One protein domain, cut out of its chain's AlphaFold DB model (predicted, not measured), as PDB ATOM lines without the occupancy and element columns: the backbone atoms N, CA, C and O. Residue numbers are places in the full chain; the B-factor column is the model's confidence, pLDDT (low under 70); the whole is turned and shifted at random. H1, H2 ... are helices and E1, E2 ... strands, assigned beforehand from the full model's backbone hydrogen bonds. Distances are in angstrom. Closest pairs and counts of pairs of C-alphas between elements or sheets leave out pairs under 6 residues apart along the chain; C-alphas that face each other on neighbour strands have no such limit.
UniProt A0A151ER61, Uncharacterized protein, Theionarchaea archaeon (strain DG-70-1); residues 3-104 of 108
ATOM      1  N   THR A   3      -3.767 -15.478   1.127       97.38
ATOM      2  CA  THR A   3      -2.671 -16.458   1.242       97.38
ATOM      3  C   THR A   3      -2.939 -17.461   2.357       97.38
ATOM      4  O   THR A   3      -3.234 -17.087   3.494       97.38
ATOM      5  N   ILE A   4      -2.749 -18.743   2.059       97.25
ATOM      6  CA  ILE A   4      -2.694 -19.826   3.042       97.25
ATOM      7  C   ILE A   4      -1.228 -20.235   3.177       97.25
ATOM      8  O   ILE A   4      -0.638 -20.834   2.282       97.25
ATOM      9  N   ARG A   5      -0.630 -19.887   4.319       96.38
ATOM     10  CA  ARG A   5       0.761 -20.235   4.638       96.38
ATOM     11  C   ARG A   5       0.830 -21.592   5.331       96.38
ATOM     12  O   ARG A   5       0.115 -21.804   6.317       96.38
ATOM     13  N   PHE A   6       1.708 -22.453   4.840       95.62
ATOM     14  CA  PHE A   6       2.116 -23.719   5.437       95.62
ATOM     15  C   PHE A   6       3.491 -23.570   6.095       95.62
ATOM     16  O   PHE A   6       4.309 -22.739   5.697       95.62
ATOM     17  N   SER A   7       3.738 -24.356   7.140       92.56
ATOM     18  CA  SER A   7       5.003 -24.322   7.883       92.56
ATOM     19  C   SER A   7       6.162 -24.974   7.125       92.56
ATOM     20  O   SER A   7       7.296 -24.557   7.333       92.56
ATOM     21  N   HIS A   8       5.878 -25.925   6.232       93.94
ATOM     22  CA  HIS A   8       6.860 -26.703   5.475       93.94
ATOM     23  C   HIS A   8       6.421 -26.837   4.011       93.94
ATOM     24  O   HIS A   8       5.221 -26.845   3.728       93.94
ATOM     25  N   GLU A   9       7.373 -26.915   3.078       94.06
ATOM     26  CA  GLU A   9       7.084 -27.148   1.652       94.06
ATOM     27  C   GLU A   9       6.950 -28.640   1.304       94.06
ATOM     28  O   GLU A   9       6.340 -28.980   0.295       94.06
ATOM     29  N   ASP A  10       7.433 -29.522   2.180       94.56
ATOM     30  CA  ASP A  10       7.524 -30.970   1.968       94.56
ATOM     31  C   ASP A  10       6.375 -31.769   2.599       94.56
ATOM     32  O   ASP A  10       6.557 -32.914   3.017       94.56
ATOM     33  N   TYR A  11       5.174 -31.192   2.698       96.44
ATOM     34  CA  TYR A  11       4.010 -31.962   3.142       96.44
ATOM     35  C   TYR A  11       3.697 -33.108   2.171       96.44
ATOM     36  O   TYR A  11       3.677 -32.929   0.952       96.44
ATOM     37  N   GLU A  12       3.341 -34.272   2.717       96.31
ATOM     38  CA  GLU A  12       2.930 -35.454   1.946       96.31
ATOM     39  C   GLU A  12       1.783 -35.134   0.978       96.31
ATOM     40  O   GLU A  12       1.800 -35.545  -0.183       96.31
ATOM     41  N   LYS A  13       0.810 -34.323   1.412       95.62
ATOM     42  CA  LYS A  13      -0.317 -33.918   0.562       95.62
ATOM     43  C   LYS A  13       0.115 -33.152  -0.692       95.62
ATOM     44  O   LYS A  13      -0.530 -33.307  -1.719       95.62
ATOM     45  N   PHE A  14       1.206 -32.381  -0.634       96.56
ATOM     46  CA  PHE A  14       1.737 -31.659  -1.794       96.56
ATOM     47  C   PHE A  14       2.410 -32.602  -2.789       96.56
ATOM     48  O   PHE A  14       2.212 -32.454  -3.994       96.56
ATOM     49  N   ARG A  15       3.111 -33.634  -2.300       94.88
ATOM     50  CA  ARG A  15       3.655 -34.706  -3.151       94.88
ATOM     51  C   ARG A  15       2.544 -35.480  -3.857       94.88
ATOM     52  O   ARG A  15       2.650 -35.722  -5.055       94.88
ATOM     53  N   ARG A  16       1.454 -35.804  -3.149       95.31
ATOM     54  CA  ARG A  16       0.292 -36.518  -3.716       95.31
ATOM     55  C   ARG A  16      -0.380 -35.766  -4.861       95.31
ATOM     56  O   ARG A  16      -0.757 -36.393  -5.843       95.31
ATOM     57  N   ILE A  17      -0.497 -34.446  -4.743       97.00
ATOM     58  CA  ILE A  17      -1.048 -33.588  -5.806       97.00
ATOM     59  C   ILE A  17       0.026 -33.086  -6.786       97.00
ATOM     60  O   ILE A  17      -0.265 -32.260  -7.641       97.00
ATOM     61  N   GLN A  18       1.274 -33.552  -6.649       96.00
ATOM     62  CA  GLN A  18       2.413 -33.181  -7.494       96.00
ATOM     63  C   GLN A  18       2.633 -31.658  -7.601       96.00
ATOM     64  O   GLN A  18       2.970 -31.129  -8.661       96.00
ATOM     65  N   LYS A  19       2.457 -30.934  -6.486       95.88
ATOM     66  CA  LYS A  19       2.654 -29.479  -6.404       95.88
ATOM     67  C   LYS A  19       3.824 -29.112  -5.509       95.88
ATOM     68  O   LYS A  19       4.046 -29.718  -4.466       95.88
ATOM     69  N   LYS A  20       4.521 -28.040  -5.886       95.44
ATOM     70  CA  LYS A  20       5.505 -27.359  -5.045       95.44
ATOM     71  C   LYS A  20       5.028 -25.925  -4.794       95.44
ATOM     72  O   LYS A  20       4.811 -25.214  -5.772       95.44
ATOM     73  N   PRO A  21       4.847 -25.487  -3.533       95.88
ATOM     74  CA  PRO A  21       4.574 -24.081  -3.237       95.88
ATOM     75  C   PRO A  21       5.646 -23.137  -3.838       95.88
ATOM     76  O   PRO A  21       6.833 -23.478  -3.799       95.88
ATOM     77  N   PRO A  22       5.273 -21.944  -4.345       96.69
ATOM     78  CA  PRO A  22       3.920 -21.392  -4.357       96.69
ATOM     79  C   PRO A  22       3.039 -21.931  -5.497       96.69
ATOM     80  O   PRO A  22       3.521 -22.192  -6.595       96.69
ATOM     81  N   PHE A  23       1.736 -22.065  -5.244       97.69
ATOM     82  CA  PHE A  23       0.715 -22.368  -6.260       97.69
ATOM     83  C   PHE A  23      -0.652 -21.807  -5.841       97.69
ATOM     84  O   PHE A  23      -0.838 -21.457  -4.679       97.69
ATOM     85  N   THR A  24      -1.618 -21.733  -6.757       98.31
ATOM     86  CA  THR A  24      -2.982 -21.260  -6.452       98.31
ATOM     87  C   THR A  24      -3.917 -22.430  -6.172       98.31
ATOM     88  O   THR A  24      -3.846 -23.454  -6.851       98.31
ATOM     89  N   ALA A  25      -4.809 -22.281  -5.193       98.56
ATOM     90  CA  ALA A  25      -5.890 -23.224  -4.938       98.56
ATOM     91  C   ALA A  25      -7.195 -22.501  -4.583       98.56
ATOM     92  O   ALA A  25      -7.178 -21.483  -3.887       98.56
ATOM     93  N   ARG A  26      -8.331 -23.043  -5.021       98.62
ATOM     94  CA  ARG A  26      -9.664 -22.537  -4.679       98.62
ATOM     95  C   ARG A  26     -10.167 -23.178  -3.396       98.62
ATOM     96  O   ARG A  26     -10.115 -24.398  -3.250       98.62
ATOM     97  N   LEU A  27     -10.679 -22.372  -2.468       98.75
ATOM     98  CA  LEU A  27     -11.329 -22.871  -1.257       98.75
ATOM     99  C   LEU A  27     -12.746 -23.332  -1.588       98.75
ATOM    100  O   LEU A  27     -13.620 -22.508  -1.826       98.75
ATOM    101  N   LEU A  28     -12.989 -24.639  -1.583       98.62
ATOM    102  CA  LEU A  28     -14.304 -25.188  -1.913       98.62
ATOM    103  C   LEU A  28     -15.249 -25.165  -0.714       98.62
ATOM    104  O   LEU A  28     -16.387 -24.723  -0.832       98.62
ATOM    105  N   GLN A  29     -14.777 -25.642   0.438       98.56
ATOM    106  CA  GLN A  29     -15.617 -25.813   1.619       98.56
ATOM    107  C   GLN A  29     -14.801 -25.698   2.905       98.56
ATOM    108  O   GLN A  29     -13.633 -26.090   2.968       98.56
ATOM    109  N   VAL A  30     -15.452 -25.187   3.946       98.31
ATOM    110  CA  VAL A  30     -14.932 -25.108   5.306       98.31
ATOM    111  C   VAL A  30     -15.760 -26.012   6.207       98.31
ATOM    112  O   VAL A  30     -16.980 -25.876   6.290       98.31
ATOM    113  N   PHE A  31     -15.090 -26.916   6.912       97.62
ATOM    114  CA  PHE A  31     -15.701 -27.773   7.922       97.62
ATOM    115  C   PHE A  31     -15.203 -27.390   9.310       97.62
ATOM    116  O   PHE A  31     -14.047 -26.998   9.487       97.62
ATOM    117  N   LEU A  32     -16.079 -27.549  10.298       96.88
ATOM    118  CA  LEU A  32     -15.725 -27.503  11.710       96.88
ATOM    119  C   LEU A  32     -15.876 -28.902  12.277       96.88
ATOM    120  O   LEU A  32     -16.973 -29.450  12.258       96.88
ATOM    121  N   LEU A  33     -14.775 -29.467  12.757       95.75
ATOM    122  CA  LEU A  33     -14.747 -30.816  13.316       95.75
ATOM    123  C   LEU A  33     -14.278 -30.755  14.763       95.75
ATOM    124  O   LEU A  33     -13.322 -30.034  15.075       95.75
ATOM    125  N   HIS A  34     -14.908 -31.525  15.650       94.75
ATOM    126  CA  HIS A  34     -14.332 -31.732  16.968       94.75
ATOM    127  C   HIS A  34     -13.138 -32.671  16.858       94.75
ATOM    128  O   HIS A  34     -13.062 -33.533  15.990       94.75
ATOM    129  N   ASN A  35     -12.182 -32.516  17.770       90.31
ATOM    130  CA  ASN A  35     -10.983 -33.341  17.794       90.31
ATOM    131  C   ASN A  35     -11.310 -34.840  17.860       90.31
ATOM    132  O   ASN A  35     -10.583 -35.632  17.284       90.31
ATOM    133  N   ILE A  36     -12.392 -35.220  18.537       93.00
ATOM    134  CA  ILE A  36     -12.832 -36.616  18.653       93.00
ATOM    135  C   ILE A  36     -13.348 -37.205  17.330       93.00
ATOM    136  O   ILE A  36     -13.309 -38.416  17.166       93.00
ATOM    137  N   ASP A  37     -13.766 -36.360  16.383       94.06
ATOM    138  CA  ASP A  37     -14.309 -36.788  15.088       94.06
ATOM    139  C   ASP A  37     -13.205 -36.986  14.036       94.06
ATOM    140  O   ASP A  37     -13.456 -37.473  12.934       94.06
ATOM    141  N   VAL A  38     -11.968 -36.581  14.348       93.38
ATOM    142  CA  VAL A  38     -10.837 -36.667  13.423       93.38
ATOM    143  C   VAL A  38     -10.071 -37.963  13.656       93.38
ATOM    144  O   VAL A  38      -9.357 -38.095  14.658       93.38
ATOM    145  N   SER A  39     -10.174 -38.879  12.692       95.06
ATOM    146  CA  SER A  39      -9.435 -40.142  12.692       95.06
ATOM    147  C   SER A  39      -7.922 -39.926  12.630       95.06
ATOM    148  O   SER A  39      -7.433 -38.956  12.040       95.06
ATOM    149  N   ASP A  40      -7.166 -40.870  13.187       94.75
ATOM    150  CA  ASP A  40      -5.702 -40.810  13.176       94.75
ATOM    151  C   ASP A  40      -5.138 -40.818  11.753       94.75
ATOM    152  O   ASP A  40      -4.212 -40.071  11.454       94.75
ATOM    153  N   THR A  41      -5.760 -41.560  10.833       96.12
ATOM    154  CA  THR A  41      -5.375 -41.563   9.415       96.12
ATOM    155  C   THR A  41      -5.533 -40.186   8.770       96.12
ATOM    156  O   THR A  41      -4.673 -39.770   7.992       96.12
ATOM    157  N   PHE A  42      -6.603 -39.449   9.090       95.88
ATOM    158  CA  PHE A  42      -6.785 -38.096   8.563       95.88
ATOM    159  C   PHE A  42      -5.770 -37.120   9.163       95.88
ATOM    160  O   PHE A  42      -5.197 -36.314   8.430       95.88
ATOM    161  N   ARG A  43      -5.481 -37.226  10.469       95.06
ATOM    162  CA  ARG A  43      -4.407 -36.441  11.103       95.06
ATOM    163  C   ARG A  43      -3.068 -36.719  10.448       95.06
ATOM    164  O   ARG A  43      -2.345 -35.772  10.149       95.06
ATOM    165  N   GLU A  44      -2.742 -37.989  10.221       96.12
ATOM    166  CA  GLU A  44      -1.490 -38.383   9.586       96.12
ATOM    167  C   GLU A  44      -1.392 -37.740   8.201       96.12
ATOM    168  O   GLU A  44      -0.441 -37.014   7.923       96.12
ATOM    169  N   TYR A  45      -2.417 -37.920   7.365       95.69
ATOM    170  CA  TYR A  45      -2.482 -37.309   6.038       95.69
ATOM    171  C   TYR A  45      -2.285 -35.787   6.082       95.69
ATOM    172  O   TYR A  45      -1.545 -35.229   5.264       95.69
ATOM    173  N   ASP A  46      -2.943 -35.105   7.021       96.00
ATOM    174  CA  ASP A  46      -2.949 -33.651   7.041       96.00
ATOM    175  C   ASP A  46      -1.658 -33.049   7.619       96.00
ATOM    176  O   ASP A  46      -1.251 -31.956   7.216       96.00
ATOM    177  N   THR A  47      -0.997 -33.758   8.533       96.19
ATOM    178  CA  THR A  47       0.130 -33.225   9.314       96.19
ATOM    179  C   THR A  47       1.498 -33.735   8.879       96.19
ATOM    180  O   THR A  47       2.487 -33.094   9.227       96.19
ATOM    181  N   LYS A  48       1.576 -34.833   8.116       97.44
ATOM    182  CA  LYS A  48       2.832 -35.464   7.688       97.44
ATOM    183  C   LYS A  48       3.621 -34.599   6.710       97.44
ATOM    184  O   LYS A  48       3.110 -34.216   5.652       97.44
ATOM    185  N   TYR A  49       4.887 -34.362   7.025       96.19
ATOM    186  CA  TYR A  49       5.859 -33.739   6.132       96.19
ATOM    187  C   TYR A  49       7.208 -34.455   6.209       96.19
ATOM    188  O   TYR A  49       7.498 -35.171   7.165       96.19
ATOM    189  N   TYR A  50       8.021 -34.284   5.170       94.50
ATOM    190  CA  TYR A  50       9.342 -34.899   5.086       94.50
ATOM    191  C   TYR A  50      10.435 -33.899   5.446       94.50
ATOM    192  O   TYR A  50      10.355 -32.720   5.102       94.50
ATOM    193  N   THR A  51      11.468 -34.390   6.113       92.19
ATOM    194  CA  THR A  51      12.703 -33.671   6.420       92.19
ATOM    195  C   THR A  51      13.897 -34.463   5.893       92.19
ATOM    196  O   THR A  51      13.744 -35.579   5.395       92.19
ATOM    197  N   GLU A  52      15.100 -33.893   5.973       89.69
ATOM    198  CA  GLU A  52      16.329 -34.612   5.598       89.69
ATOM    199  C   GLU A  52      16.580 -35.830   6.508       89.69
ATOM    200  O   GLU A  52      17.177 -36.812   6.076       89.69
ATOM    201  N   GLU A  53      16.071 -35.787   7.742       92.19
ATOM    202  CA  GLU A  53      16.225 -36.826   8.768       92.19
ATOM    203  C   GLU A  53      15.113 -37.888   8.722       92.19
ATOM    204  O   GLU A  53      15.228 -38.933   9.363       92.19
ATOM    205  N   GLY A  54      14.041 -37.655   7.954       93.56
ATOM    206  CA  GLY A  54      12.964 -38.623   7.770       93.56
ATOM    207  C   GLY A  54      11.572 -38.002   7.692       93.56
ATOM    208  O   GLY A  54      11.305 -37.110   6.890       93.56
ATOM    209  N   VAL A  55      10.645 -38.554   8.474       95.81
ATOM    210  CA  VAL A  55       9.229 -38.167   8.494       95.81
ATOM    211  C   VAL A  55       8.918 -37.479   9.816       95.81
ATOM    212  O   VAL A  55       9.180 -38.035  10.879       95.81
ATOM    213  N   GLU A  56       8.290 -36.310   9.745       96.44
ATOM    214  CA  GLU A  56       7.792 -35.564  10.900       96.44
ATOM    215  C   GLU A  56       6.301 -35.222  10.736       96.44
ATOM    216  O   GLU A  56       5.716 -35.329   9.653       96.44
ATOM    217  N   TYR A  57       5.674 -34.798  11.836       95.69
ATOM    218  CA  TYR A  57       4.252 -34.473  11.898       95.69
ATOM    219  C   TYR A  57       4.041 -33.106  12.533       95.69
ATOM    220  O   TYR A  57       4.579 -32.801  13.596       95.69
ATOM    221  N   TYR A  58       3.230 -32.269  11.892       92.38
ATOM    222  CA  TYR A  58       2.875 -30.968  12.442       92.38
ATOM    223  C   TYR A  58       1.987 -31.127  13.679       92.38
ATOM    224  O   TYR A  58       0.890 -31.683  13.600       92.38
ATOM    225  N   SER A  59       2.435 -30.589  14.812       89.38
ATOM    226  CA  SER A  59       1.696 -30.674  16.070       89.38
ATOM    227  C   SER A  59       0.387 -29.888  16.017       89.38
ATOM    228  O   SER A  59       0.363 -28.660  15.918       89.38
ATOM    229  N   LEU A  60      -0.721 -30.612  16.132       85.38
ATOM    230  CA  LEU A  60      -2.059 -30.050  16.239       85.38
ATOM    231  C   LEU A  60      -2.478 -29.996  17.718       85.38
ATOM    232  O   LEU A  60      -2.723 -31.026  18.340       85.38
ATOM    233  N   HIS A  61      -2.628 -28.786  18.269       84.38
ATOM    234  CA  HIS A  61      -3.250 -28.557  19.584       84.38
ATOM    235  C   HIS A  61      -4.621 -27.862  19.479       84.38
ATOM    236  O   HIS A  61      -4.748 -26.820  18.830       84.38
ATOM    237  N   GLY A  62      -5.653 -28.437  20.107       85.50
ATOM    238  CA  GLY A  62      -7.005 -27.872  20.107       85.50
ATOM    239  C   GLY A  62      -8.123 -28.907  20.246       85.50
ATOM    240  O   GLY A  62      -7.912 -30.105  20.078       85.50
ATOM    241  N   ARG A  63      -9.333 -28.426  20.564       89.81
ATOM    242  CA  ARG A  63     -10.555 -29.251  20.653       89.81
ATOM    243  C   ARG A  63     -11.423 -29.196  19.398       89.81
ATOM    244  O   ARG A  63     -12.233 -30.094  19.202       89.81
ATOM    245  N   VAL A  64     -11.278 -28.142  18.597       93.88
ATOM    246  CA  VAL A  64     -12.059 -27.894  17.381       93.88
ATOM    247  C   VAL A  64     -11.111 -27.461  16.272       93.88
ATOM    248  O   VAL A  64     -10.207 -26.644  16.490       93.88
ATOM    249  N   TRP A  65     -11.340 -28.008  15.087       95.31
ATOM    250  CA  TRP A  65     -10.519 -27.833  13.901       95.31
ATOM    251  C   TRP A  65     -11.323 -27.192  12.785       95.31
ATOM    252  O   TRP A  65     -12.463 -27.572  12.538       95.31
ATOM    253  N   ILE A  66     -10.695 -26.251  12.088       97.25
ATOM    254  CA  ILE A  66     -11.142 -25.799  10.777       97.25
ATOM    255  C   ILE A  66     -10.478 -26.714   9.758       97.25
ATOM    256  O   ILE A  66      -9.249 -26.747   9.692       97.25
ATOM    257  N   VAL A  67     -11.266 -27.430   8.967       97.81
ATOM    258  CA  VAL A  67     -10.762 -28.191   7.825       97.81
ATOM    259  C   VAL A  67     -11.138 -27.451   6.557       97.81
ATOM    260  O   VAL A  67     -12.313 -27.208   6.294       97.81
ATOM    261  N   LEU A  68     -10.127 -27.067   5.788       98.56
ATOM    262  CA  LEU A  68     -10.297 -26.414   4.496       98.56
ATOM    263  C   LEU A  68     -10.184 -27.471   3.407       98.56
ATOM    264  O   LEU A  68      -9.144 -28.120   3.335       98.56
ATOM    265  N   LEU A  69     -11.211 -27.628   2.574       98.62
ATOM    266  CA  LEU A  69     -11.138 -28.404   1.339       98.62
ATOM    267  C   LEU A  69     -10.754 -27.474   0.192       98.62
ATOM    268  O   LEU A  69     -11.462 -26.507  -0.091       98.62
ATOM    269  N   LEU A  70      -9.627 -27.769  -0.445       98.69
ATOM    270  CA  LEU A  70      -9.001 -26.949  -1.473       98.69
ATOM    271  C   LEU A  70      -8.880 -27.737  -2.779       98.69
ATOM    272  O   LEU A  70      -8.685 -28.953  -2.756       98.69
ATOM    273  N   GLU A  71      -8.960 -27.028  -3.900       98.56
ATOM    274  CA  GLU A  71      -8.809 -27.577  -5.248       98.56
ATOM    275  C   GLU A  71      -7.735 -26.822  -6.035       98.56
ATOM    276  O   GLU A  71      -7.633 -25.601  -5.933       98.56
ATOM    277  N   THR A  72      -6.903 -27.549  -6.779       98.19
ATOM    278  CA  THR A  72      -5.902 -26.989  -7.696       98.19
ATOM    279  C   THR A  72      -5.674 -27.954  -8.855       98.19
ATOM    280  O   THR A  72      -5.362 -29.123  -8.632       98.19
ATOM    281  N   ASP A  73      -5.828 -27.480 -10.091       96.31
ATOM    282  CA  ASP A  73      -5.629 -28.254 -11.324       96.31
ATOM    283  C   ASP A  73      -6.307 -29.640 -11.321       96.31
ATOM    284  O   ASP A  73      -5.727 -30.639 -11.747       96.31
ATOM    285  N   GLY A  74      -7.539 -29.717 -10.806       96.44
ATOM    286  CA  GLY A  74      -8.324 -30.951 -10.715       96.44
ATOM    287  C   GLY A  74      -7.978 -31.850  -9.524       96.44
ATOM    288  O   GLY A  74      -8.628 -32.877  -9.326       96.44
ATOM    289  N   PHE A  75      -6.994 -31.476  -8.704       98.06
ATOM    290  CA  PHE A  75      -6.625 -32.197  -7.490       98.06
ATOM    291  C   PHE A  75      -7.261 -31.580  -6.250       98.06
ATOM    292  O   PHE A  75      -7.259 -30.364  -6.068       98.06
ATOM    293  N   LEU A  76      -7.731 -32.441  -5.347       98.12
ATOM    294  CA  LEU A  76      -8.251 -32.047  -4.043       98.12
ATOM    295  C   LEU A  76      -7.231 -32.310  -2.940       98.12
ATOM    296  O   LEU A  76      -6.555 -33.340  -2.920       98.12
ATOM    297  N   PHE A  77      -7.168 -31.402  -1.975       98.38
ATOM    298  CA  PHE A  77      -6.422 -31.605  -0.741       98.38
ATOM    299  C   PHE A  77      -7.067 -30.847   0.416       98.38
ATOM    300  O   PHE A  77      -7.863 -29.930   0.206       98.38
ATOM    301  N   THR A  78      -6.715 -31.215   1.649       98.00
ATOM    302  CA  THR A  78      -7.185 -30.491   2.836       98.00
ATOM    303  C   THR A  78      -6.064 -29.838   3.630       98.00
ATOM    304  O   THR A  78      -4.884 -30.171   3.497       98.00
ATOM    305  N   THR A  79      -6.429 -28.893   4.494       97.38
ATOM    306  CA  THR A  79      -5.586 -28.479   5.620       97.38
ATOM    307  C   THR A  79      -6.419 -28.253   6.871       97.38
ATOM    308  O   THR A  79      -7.435 -27.557   6.839       97.38
ATOM    309  N   MET A  80      -5.961 -28.825   7.980       96.31
ATOM    310  CA  MET A  80      -6.467 -28.591   9.322       96.31
ATOM    311  C   MET A  80      -5.807 -27.357   9.934       96.31
ATOM    312  O   MET A  80      -4.598 -27.143   9.823       96.31
ATOM    313  N   ARG A  81      -6.603 -26.539  10.623       94.00
ATOM    314  CA  ARG A  81      -6.146 -25.353  11.354       94.00
ATOM    315  C   ARG A  81      -6.854 -25.260  12.695       94.00
ATOM    316  O   ARG A  81      -8.033 -25.584  12.800       94.00
ATOM    317  N   THR A  82      -6.160 -24.756  13.714       92.44
ATOM    318  CA  THR A  82      -6.791 -24.449  15.006       92.44
ATOM    319  C   THR A  82      -7.935 -23.460  14.808       92.44
ATOM    320  O   THR A  82      -7.738 -22.389  14.214       92.44
ATOM    321  N   ALA A  83      -9.112 -23.809  15.325       93.69
ATOM    322  CA  ALA A  83     -10.289 -22.964  15.241       93.69
ATOM    323  C   ALA A  83     -10.230 -21.799  16.235       93.69
ATOM    324  O   ALA A  83      -9.910 -21.964  17.410       93.69
ATOM    325  N   ASN A  84     -10.582 -20.612  15.753       93.88
ATOM    326  CA  ASN A  84     -11.025 -19.490  16.571       93.88
ATOM    327  C   ASN A  84     -12.089 -18.714  15.778       93.88
ATOM    328  O   ASN A  84     -12.141 -18.833  14.553       93.88
ATOM    329  N   ALA A  85     -12.934 -17.937  16.458       94.69
ATOM    330  CA  ALA A  85     -14.088 -17.296  15.823       94.69
ATOM    331  C   ALA A  85     -13.708 -16.460  14.585       94.69
ATOM    332  O   ALA A  85     -14.354 -16.570  13.546       94.69
ATOM    333  N   SER A  86     -12.606 -15.705  14.658       96.06
ATOM    334  CA  SER A  86     -12.157 -14.863  13.547       96.06
ATOM    335  C   SER A  86     -11.678 -15.669  12.337       96.06
ATOM    336  O   SER A  86     -12.033 -15.337  11.210       96.06
ATOM    337  N   LYS A  87     -10.920 -16.754  12.535       95.31
ATOM    338  CA  LYS A  87     -10.482 -17.645  11.448       95.31
ATOM    339  C   LYS A  87     -11.653 -18.388  10.825       95.31
ATOM    340  O   LYS A  87     -11.679 -18.537   9.609       95.31
ATOM    341  N   VAL A  88     -12.597 -18.854  11.643       96.56
ATOM    342  CA  VAL A  88     -13.803 -19.533  11.156       96.56
ATOM    343  C   VAL A  88     -14.566 -18.604  10.221       96.56
ATOM    344  O   VAL A  88     -14.766 -18.951   9.060       96.56
ATOM    345  N   GLN A  89     -14.880 -17.394  10.687       97.75
ATOM    346  CA  GLN A  89     -15.587 -16.400   9.886       97.75
ATOM    347  C   GLN A  89     -14.808 -16.025   8.619       97.75
ATOM    348  O   GLN A  89     -15.396 -15.951   7.545       97.75
ATOM    349  N   TYR A  90     -13.489 -15.831   8.731       98.00
ATOM    350  CA  TYR A  90     -12.621 -15.498   7.600       98.00
ATOM    351  C   TYR A  90     -12.649 -16.557   6.494       98.00
ATOM    352  O   TYR A  90     -12.745 -16.211   5.321       98.00
ATOM    353  N   TYR A  91     -12.538 -17.840   6.845       98.12
ATOM    354  CA  TYR A  91     -12.534 -18.898   5.837       98.12
ATOM    355  C   TYR A  91     -13.936 -19.166   5.292       98.12
ATOM    356  O   TYR A  91     -14.079 -19.373   4.091       98.12
ATOM    357  N   GLN A  92     -14.972 -19.125   6.136       97.88
ATOM    358  CA  GLN A  92     -16.357 -19.315   5.692       97.88
ATOM    359  C   GLN A  92     -16.788 -18.241   4.687       97.88
ATOM    360  O   GLN A  92     -17.410 -18.569   3.682       97.88
ATOM    361  N   SER A  93     -16.415 -16.976   4.910       97.94
ATOM    362  CA  SER A  93     -16.730 -15.888   3.975       97.94
ATOM    363  C   SER A  93     -15.887 -15.896   2.699       97.94
ATOM    364  O   SER A  93     -16.201 -15.161   1.771       97.94
ATOM    365  N   ALA A  94     -14.832 -16.715   2.646       98.06
ATOM    366  CA  ALA A  94     -13.929 -16.829   1.505       98.06
ATOM    367  C   ALA A  94     -14.138 -18.119   0.692       98.06
ATOM    368  O   ALA A  94     -13.308 -18.446  -0.159       98.06
ATOM    369  N   GLN A  95     -15.203 -18.886   0.954       98.19
ATOM    370  CA  GLN A  95     -15.543 -20.036   0.116       98.19
ATOM    371  C   GLN A  95     -15.797 -19.593  -1.331       98.19
ATOM    372  O   GLN A  95     -16.447 -18.584  -1.583       98.19
ATOM    373  N   GLY A  96     -15.275 -20.361  -2.281       98.00
ATOM    374  CA  GLY A  96     -15.262 -20.047  -3.705       98.00
ATOM    375  C   GLY A  96     -14.088 -19.170  -4.146       98.00
ATOM    376  O   GLY A  96     -13.804 -19.121  -5.341       98.00
ATOM    377  N   GLU A  97     -13.371 -18.516  -3.226       98.31
ATOM    378  CA  GLU A  97     -12.235 -17.661  -3.575       98.31
ATOM    379  C   GLU A  97     -10.927 -18.438  -3.768       98.31
ATOM    380  O   GLU A  97     -10.719 -19.536  -3.236       98.31
ATOM    381  N   GLU A  98     -10.010 -17.824  -4.513       98.38
ATOM    382  CA  GLU A  98      -8.668 -18.340  -4.758       98.38
ATOM    383  C   GLU A  98      -7.663 -17.834  -3.722       98.38
ATOM    384  O   GLU A  98      -7.629 -16.658  -3.341       98.38
ATOM    385  N   PHE A  99      -6.809 -18.753  -3.286       98.56
ATOM    386  CA  PHE A  99      -5.735 -18.509  -2.345       98.56
ATOM    387  C   PHE A  99      -4.397 -18.875  -2.966       98.56
ATOM    388  O   PHE A  99      -4.240 -19.924  -3.588       98.56
ATOM    389  N   GLU A 100      -3.397 -18.048  -2.692       98.44
ATOM    390  CA  GLU A 100      -2.009 -18.438  -2.862       98.44
ATOM    391  C   GLU A 100      -1.612 -19.394  -1.737       98.44
ATOM    392  O   GLU A 100      -1.659 -19.055  -0.549       98.44
ATOM    393  N   ILE A 101      -1.201 -20.595  -2.106       98.12
ATOM    394  CA  ILE A 101      -0.609 -21.566  -1.204       98.12
ATOM    395  C   ILE A 101       0.889 -21.318  -1.174       98.12
ATOM    396  O   ILE A 101       1.572 -21.460  -2.181       98.12
ATOM    397  N   THR A 102       1.410 -20.960  -0.004       97.31
ATOM    398  CA  THR A 102       2.841 -20.704   0.205       97.31
ATOM    399  C   THR A 102       3.364 -21.559   1.348       97.31
ATOM    400  O   THR A 102       2.611 -21.958   2.236       97.31
ATOM    401  N   ALA A 103       4.667 -21.818   1.355       94.75
ATOM    402  CA  ALA A 103       5.333 -22.542   2.425       94.75
ATOM    403  C   ALA A 103       6.663 -21.877   2.785       94.75
ATOM    404  O   ALA A 103       7.266 -21.189   1.960       94.75
ATOM    405  N   ARG A 104       7.125 -22.072   4.023       86.25
ATOM    406  CA  ARG A 104       8.490 -21.683   4.392       86.25
ATOM    407  C   ARG A 104       9.467 -22.702   3.809       86.25
ATOM    408  O   ARG A 104       9.350 -23.892   4.094       86.25
TER     409      ARG A 104
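This is residues 3 to 104 of the 108 residues of an uncharacterized protein of Theionarchaea archaeon (strain DG-70-1) (UniProt A0A151ER61). What does the model look like? One strongly twisted sheet of five strands, curled like part of a barrel, has H3 over one face and H2 on the opposite face, with H1 beside H2; the small hairpin of E3 and E4 lies at one end of the longest axis and H3 towards the other. What is it built of? The 102 printed residues hold, in chain order, E1 H1 E2 H2 E3 E4 E5 E6 H3 E7, three named helices and seven named strands, class mixed. The large sheet runs E1 E7 E2 E5 E6 and is mixed, and the whole is compact, with a radius of gyration of the C-alphas of 13.2 A and spans of 37 by 30 by 22 A.

Where does the first half run? E1 is residues 3 to 6, from C-alpha 3 at (-2.671, -16.458, 1.242), H1 12 to 16, and E2 23 to 34, 29.2 A long. H2 is residues 40 to 47, 10.3 A long, E3 48 to 51 and E4 54 to 57. What follows? E5 is residues 64 to 72, 25.8 A long, and E6 75 to 82, 23.8 A. H3 is residues 85 to 92, 10.6 A long, and E7 is 98 to 103, 16.3 A, ending at C-alpha 103 (5.333, -22.542, 2.425).

How is the large sheet joined? E1, an edge strand, is parallel to E7, with N 4 and O 100 at 2.8 A; E7 is antiparallel to E2, with N 25 and O 99 at 2.9 A. E2 bends by 70 degrees at residue 26 and pairs with E7 over residues 23 to 26 and with E5 over 26 to 34, antiparallel, with N 28 and O 69 at 2.8 A. E5 and E6 form a hairpin, with N 66 and O 81 at 2.8 A. Where are the helices? H3 is on the sheet at a height of 9.0 A, over E5 and along the strands at 25 degrees on the local plane; its C-alpha 88 is 6.8 A from C-alpha 66, the closest to E5. H2, on the opposite face, stands up from the sheet over E6 at a height of 9.5 A, on a local plane only just fitted, to 6 C-alphas. H1 only grazes the sheet and touches H2, closest at the C-alphas of Lys 13 and Tyr 45, 6.8 A. And the small hairpin? E3 and E4 are antiparallel, with N 49 and O 56 at 2.9 A; the closest C-alphas of H1 and E3, Glu 12 and Tyr 49, are 5.4 A apart. In H1, H2 and H3 every O i to N i+4 pair is within hydrogen-bond range.

How large is it? The two C-alphas farthest apart, those of Glu 53 and Ser 93, are 39.3 A apart. Is anything missing or uncertain? The printed part has no cut, no link is long, and no printed residue is under 70 in pLDDT.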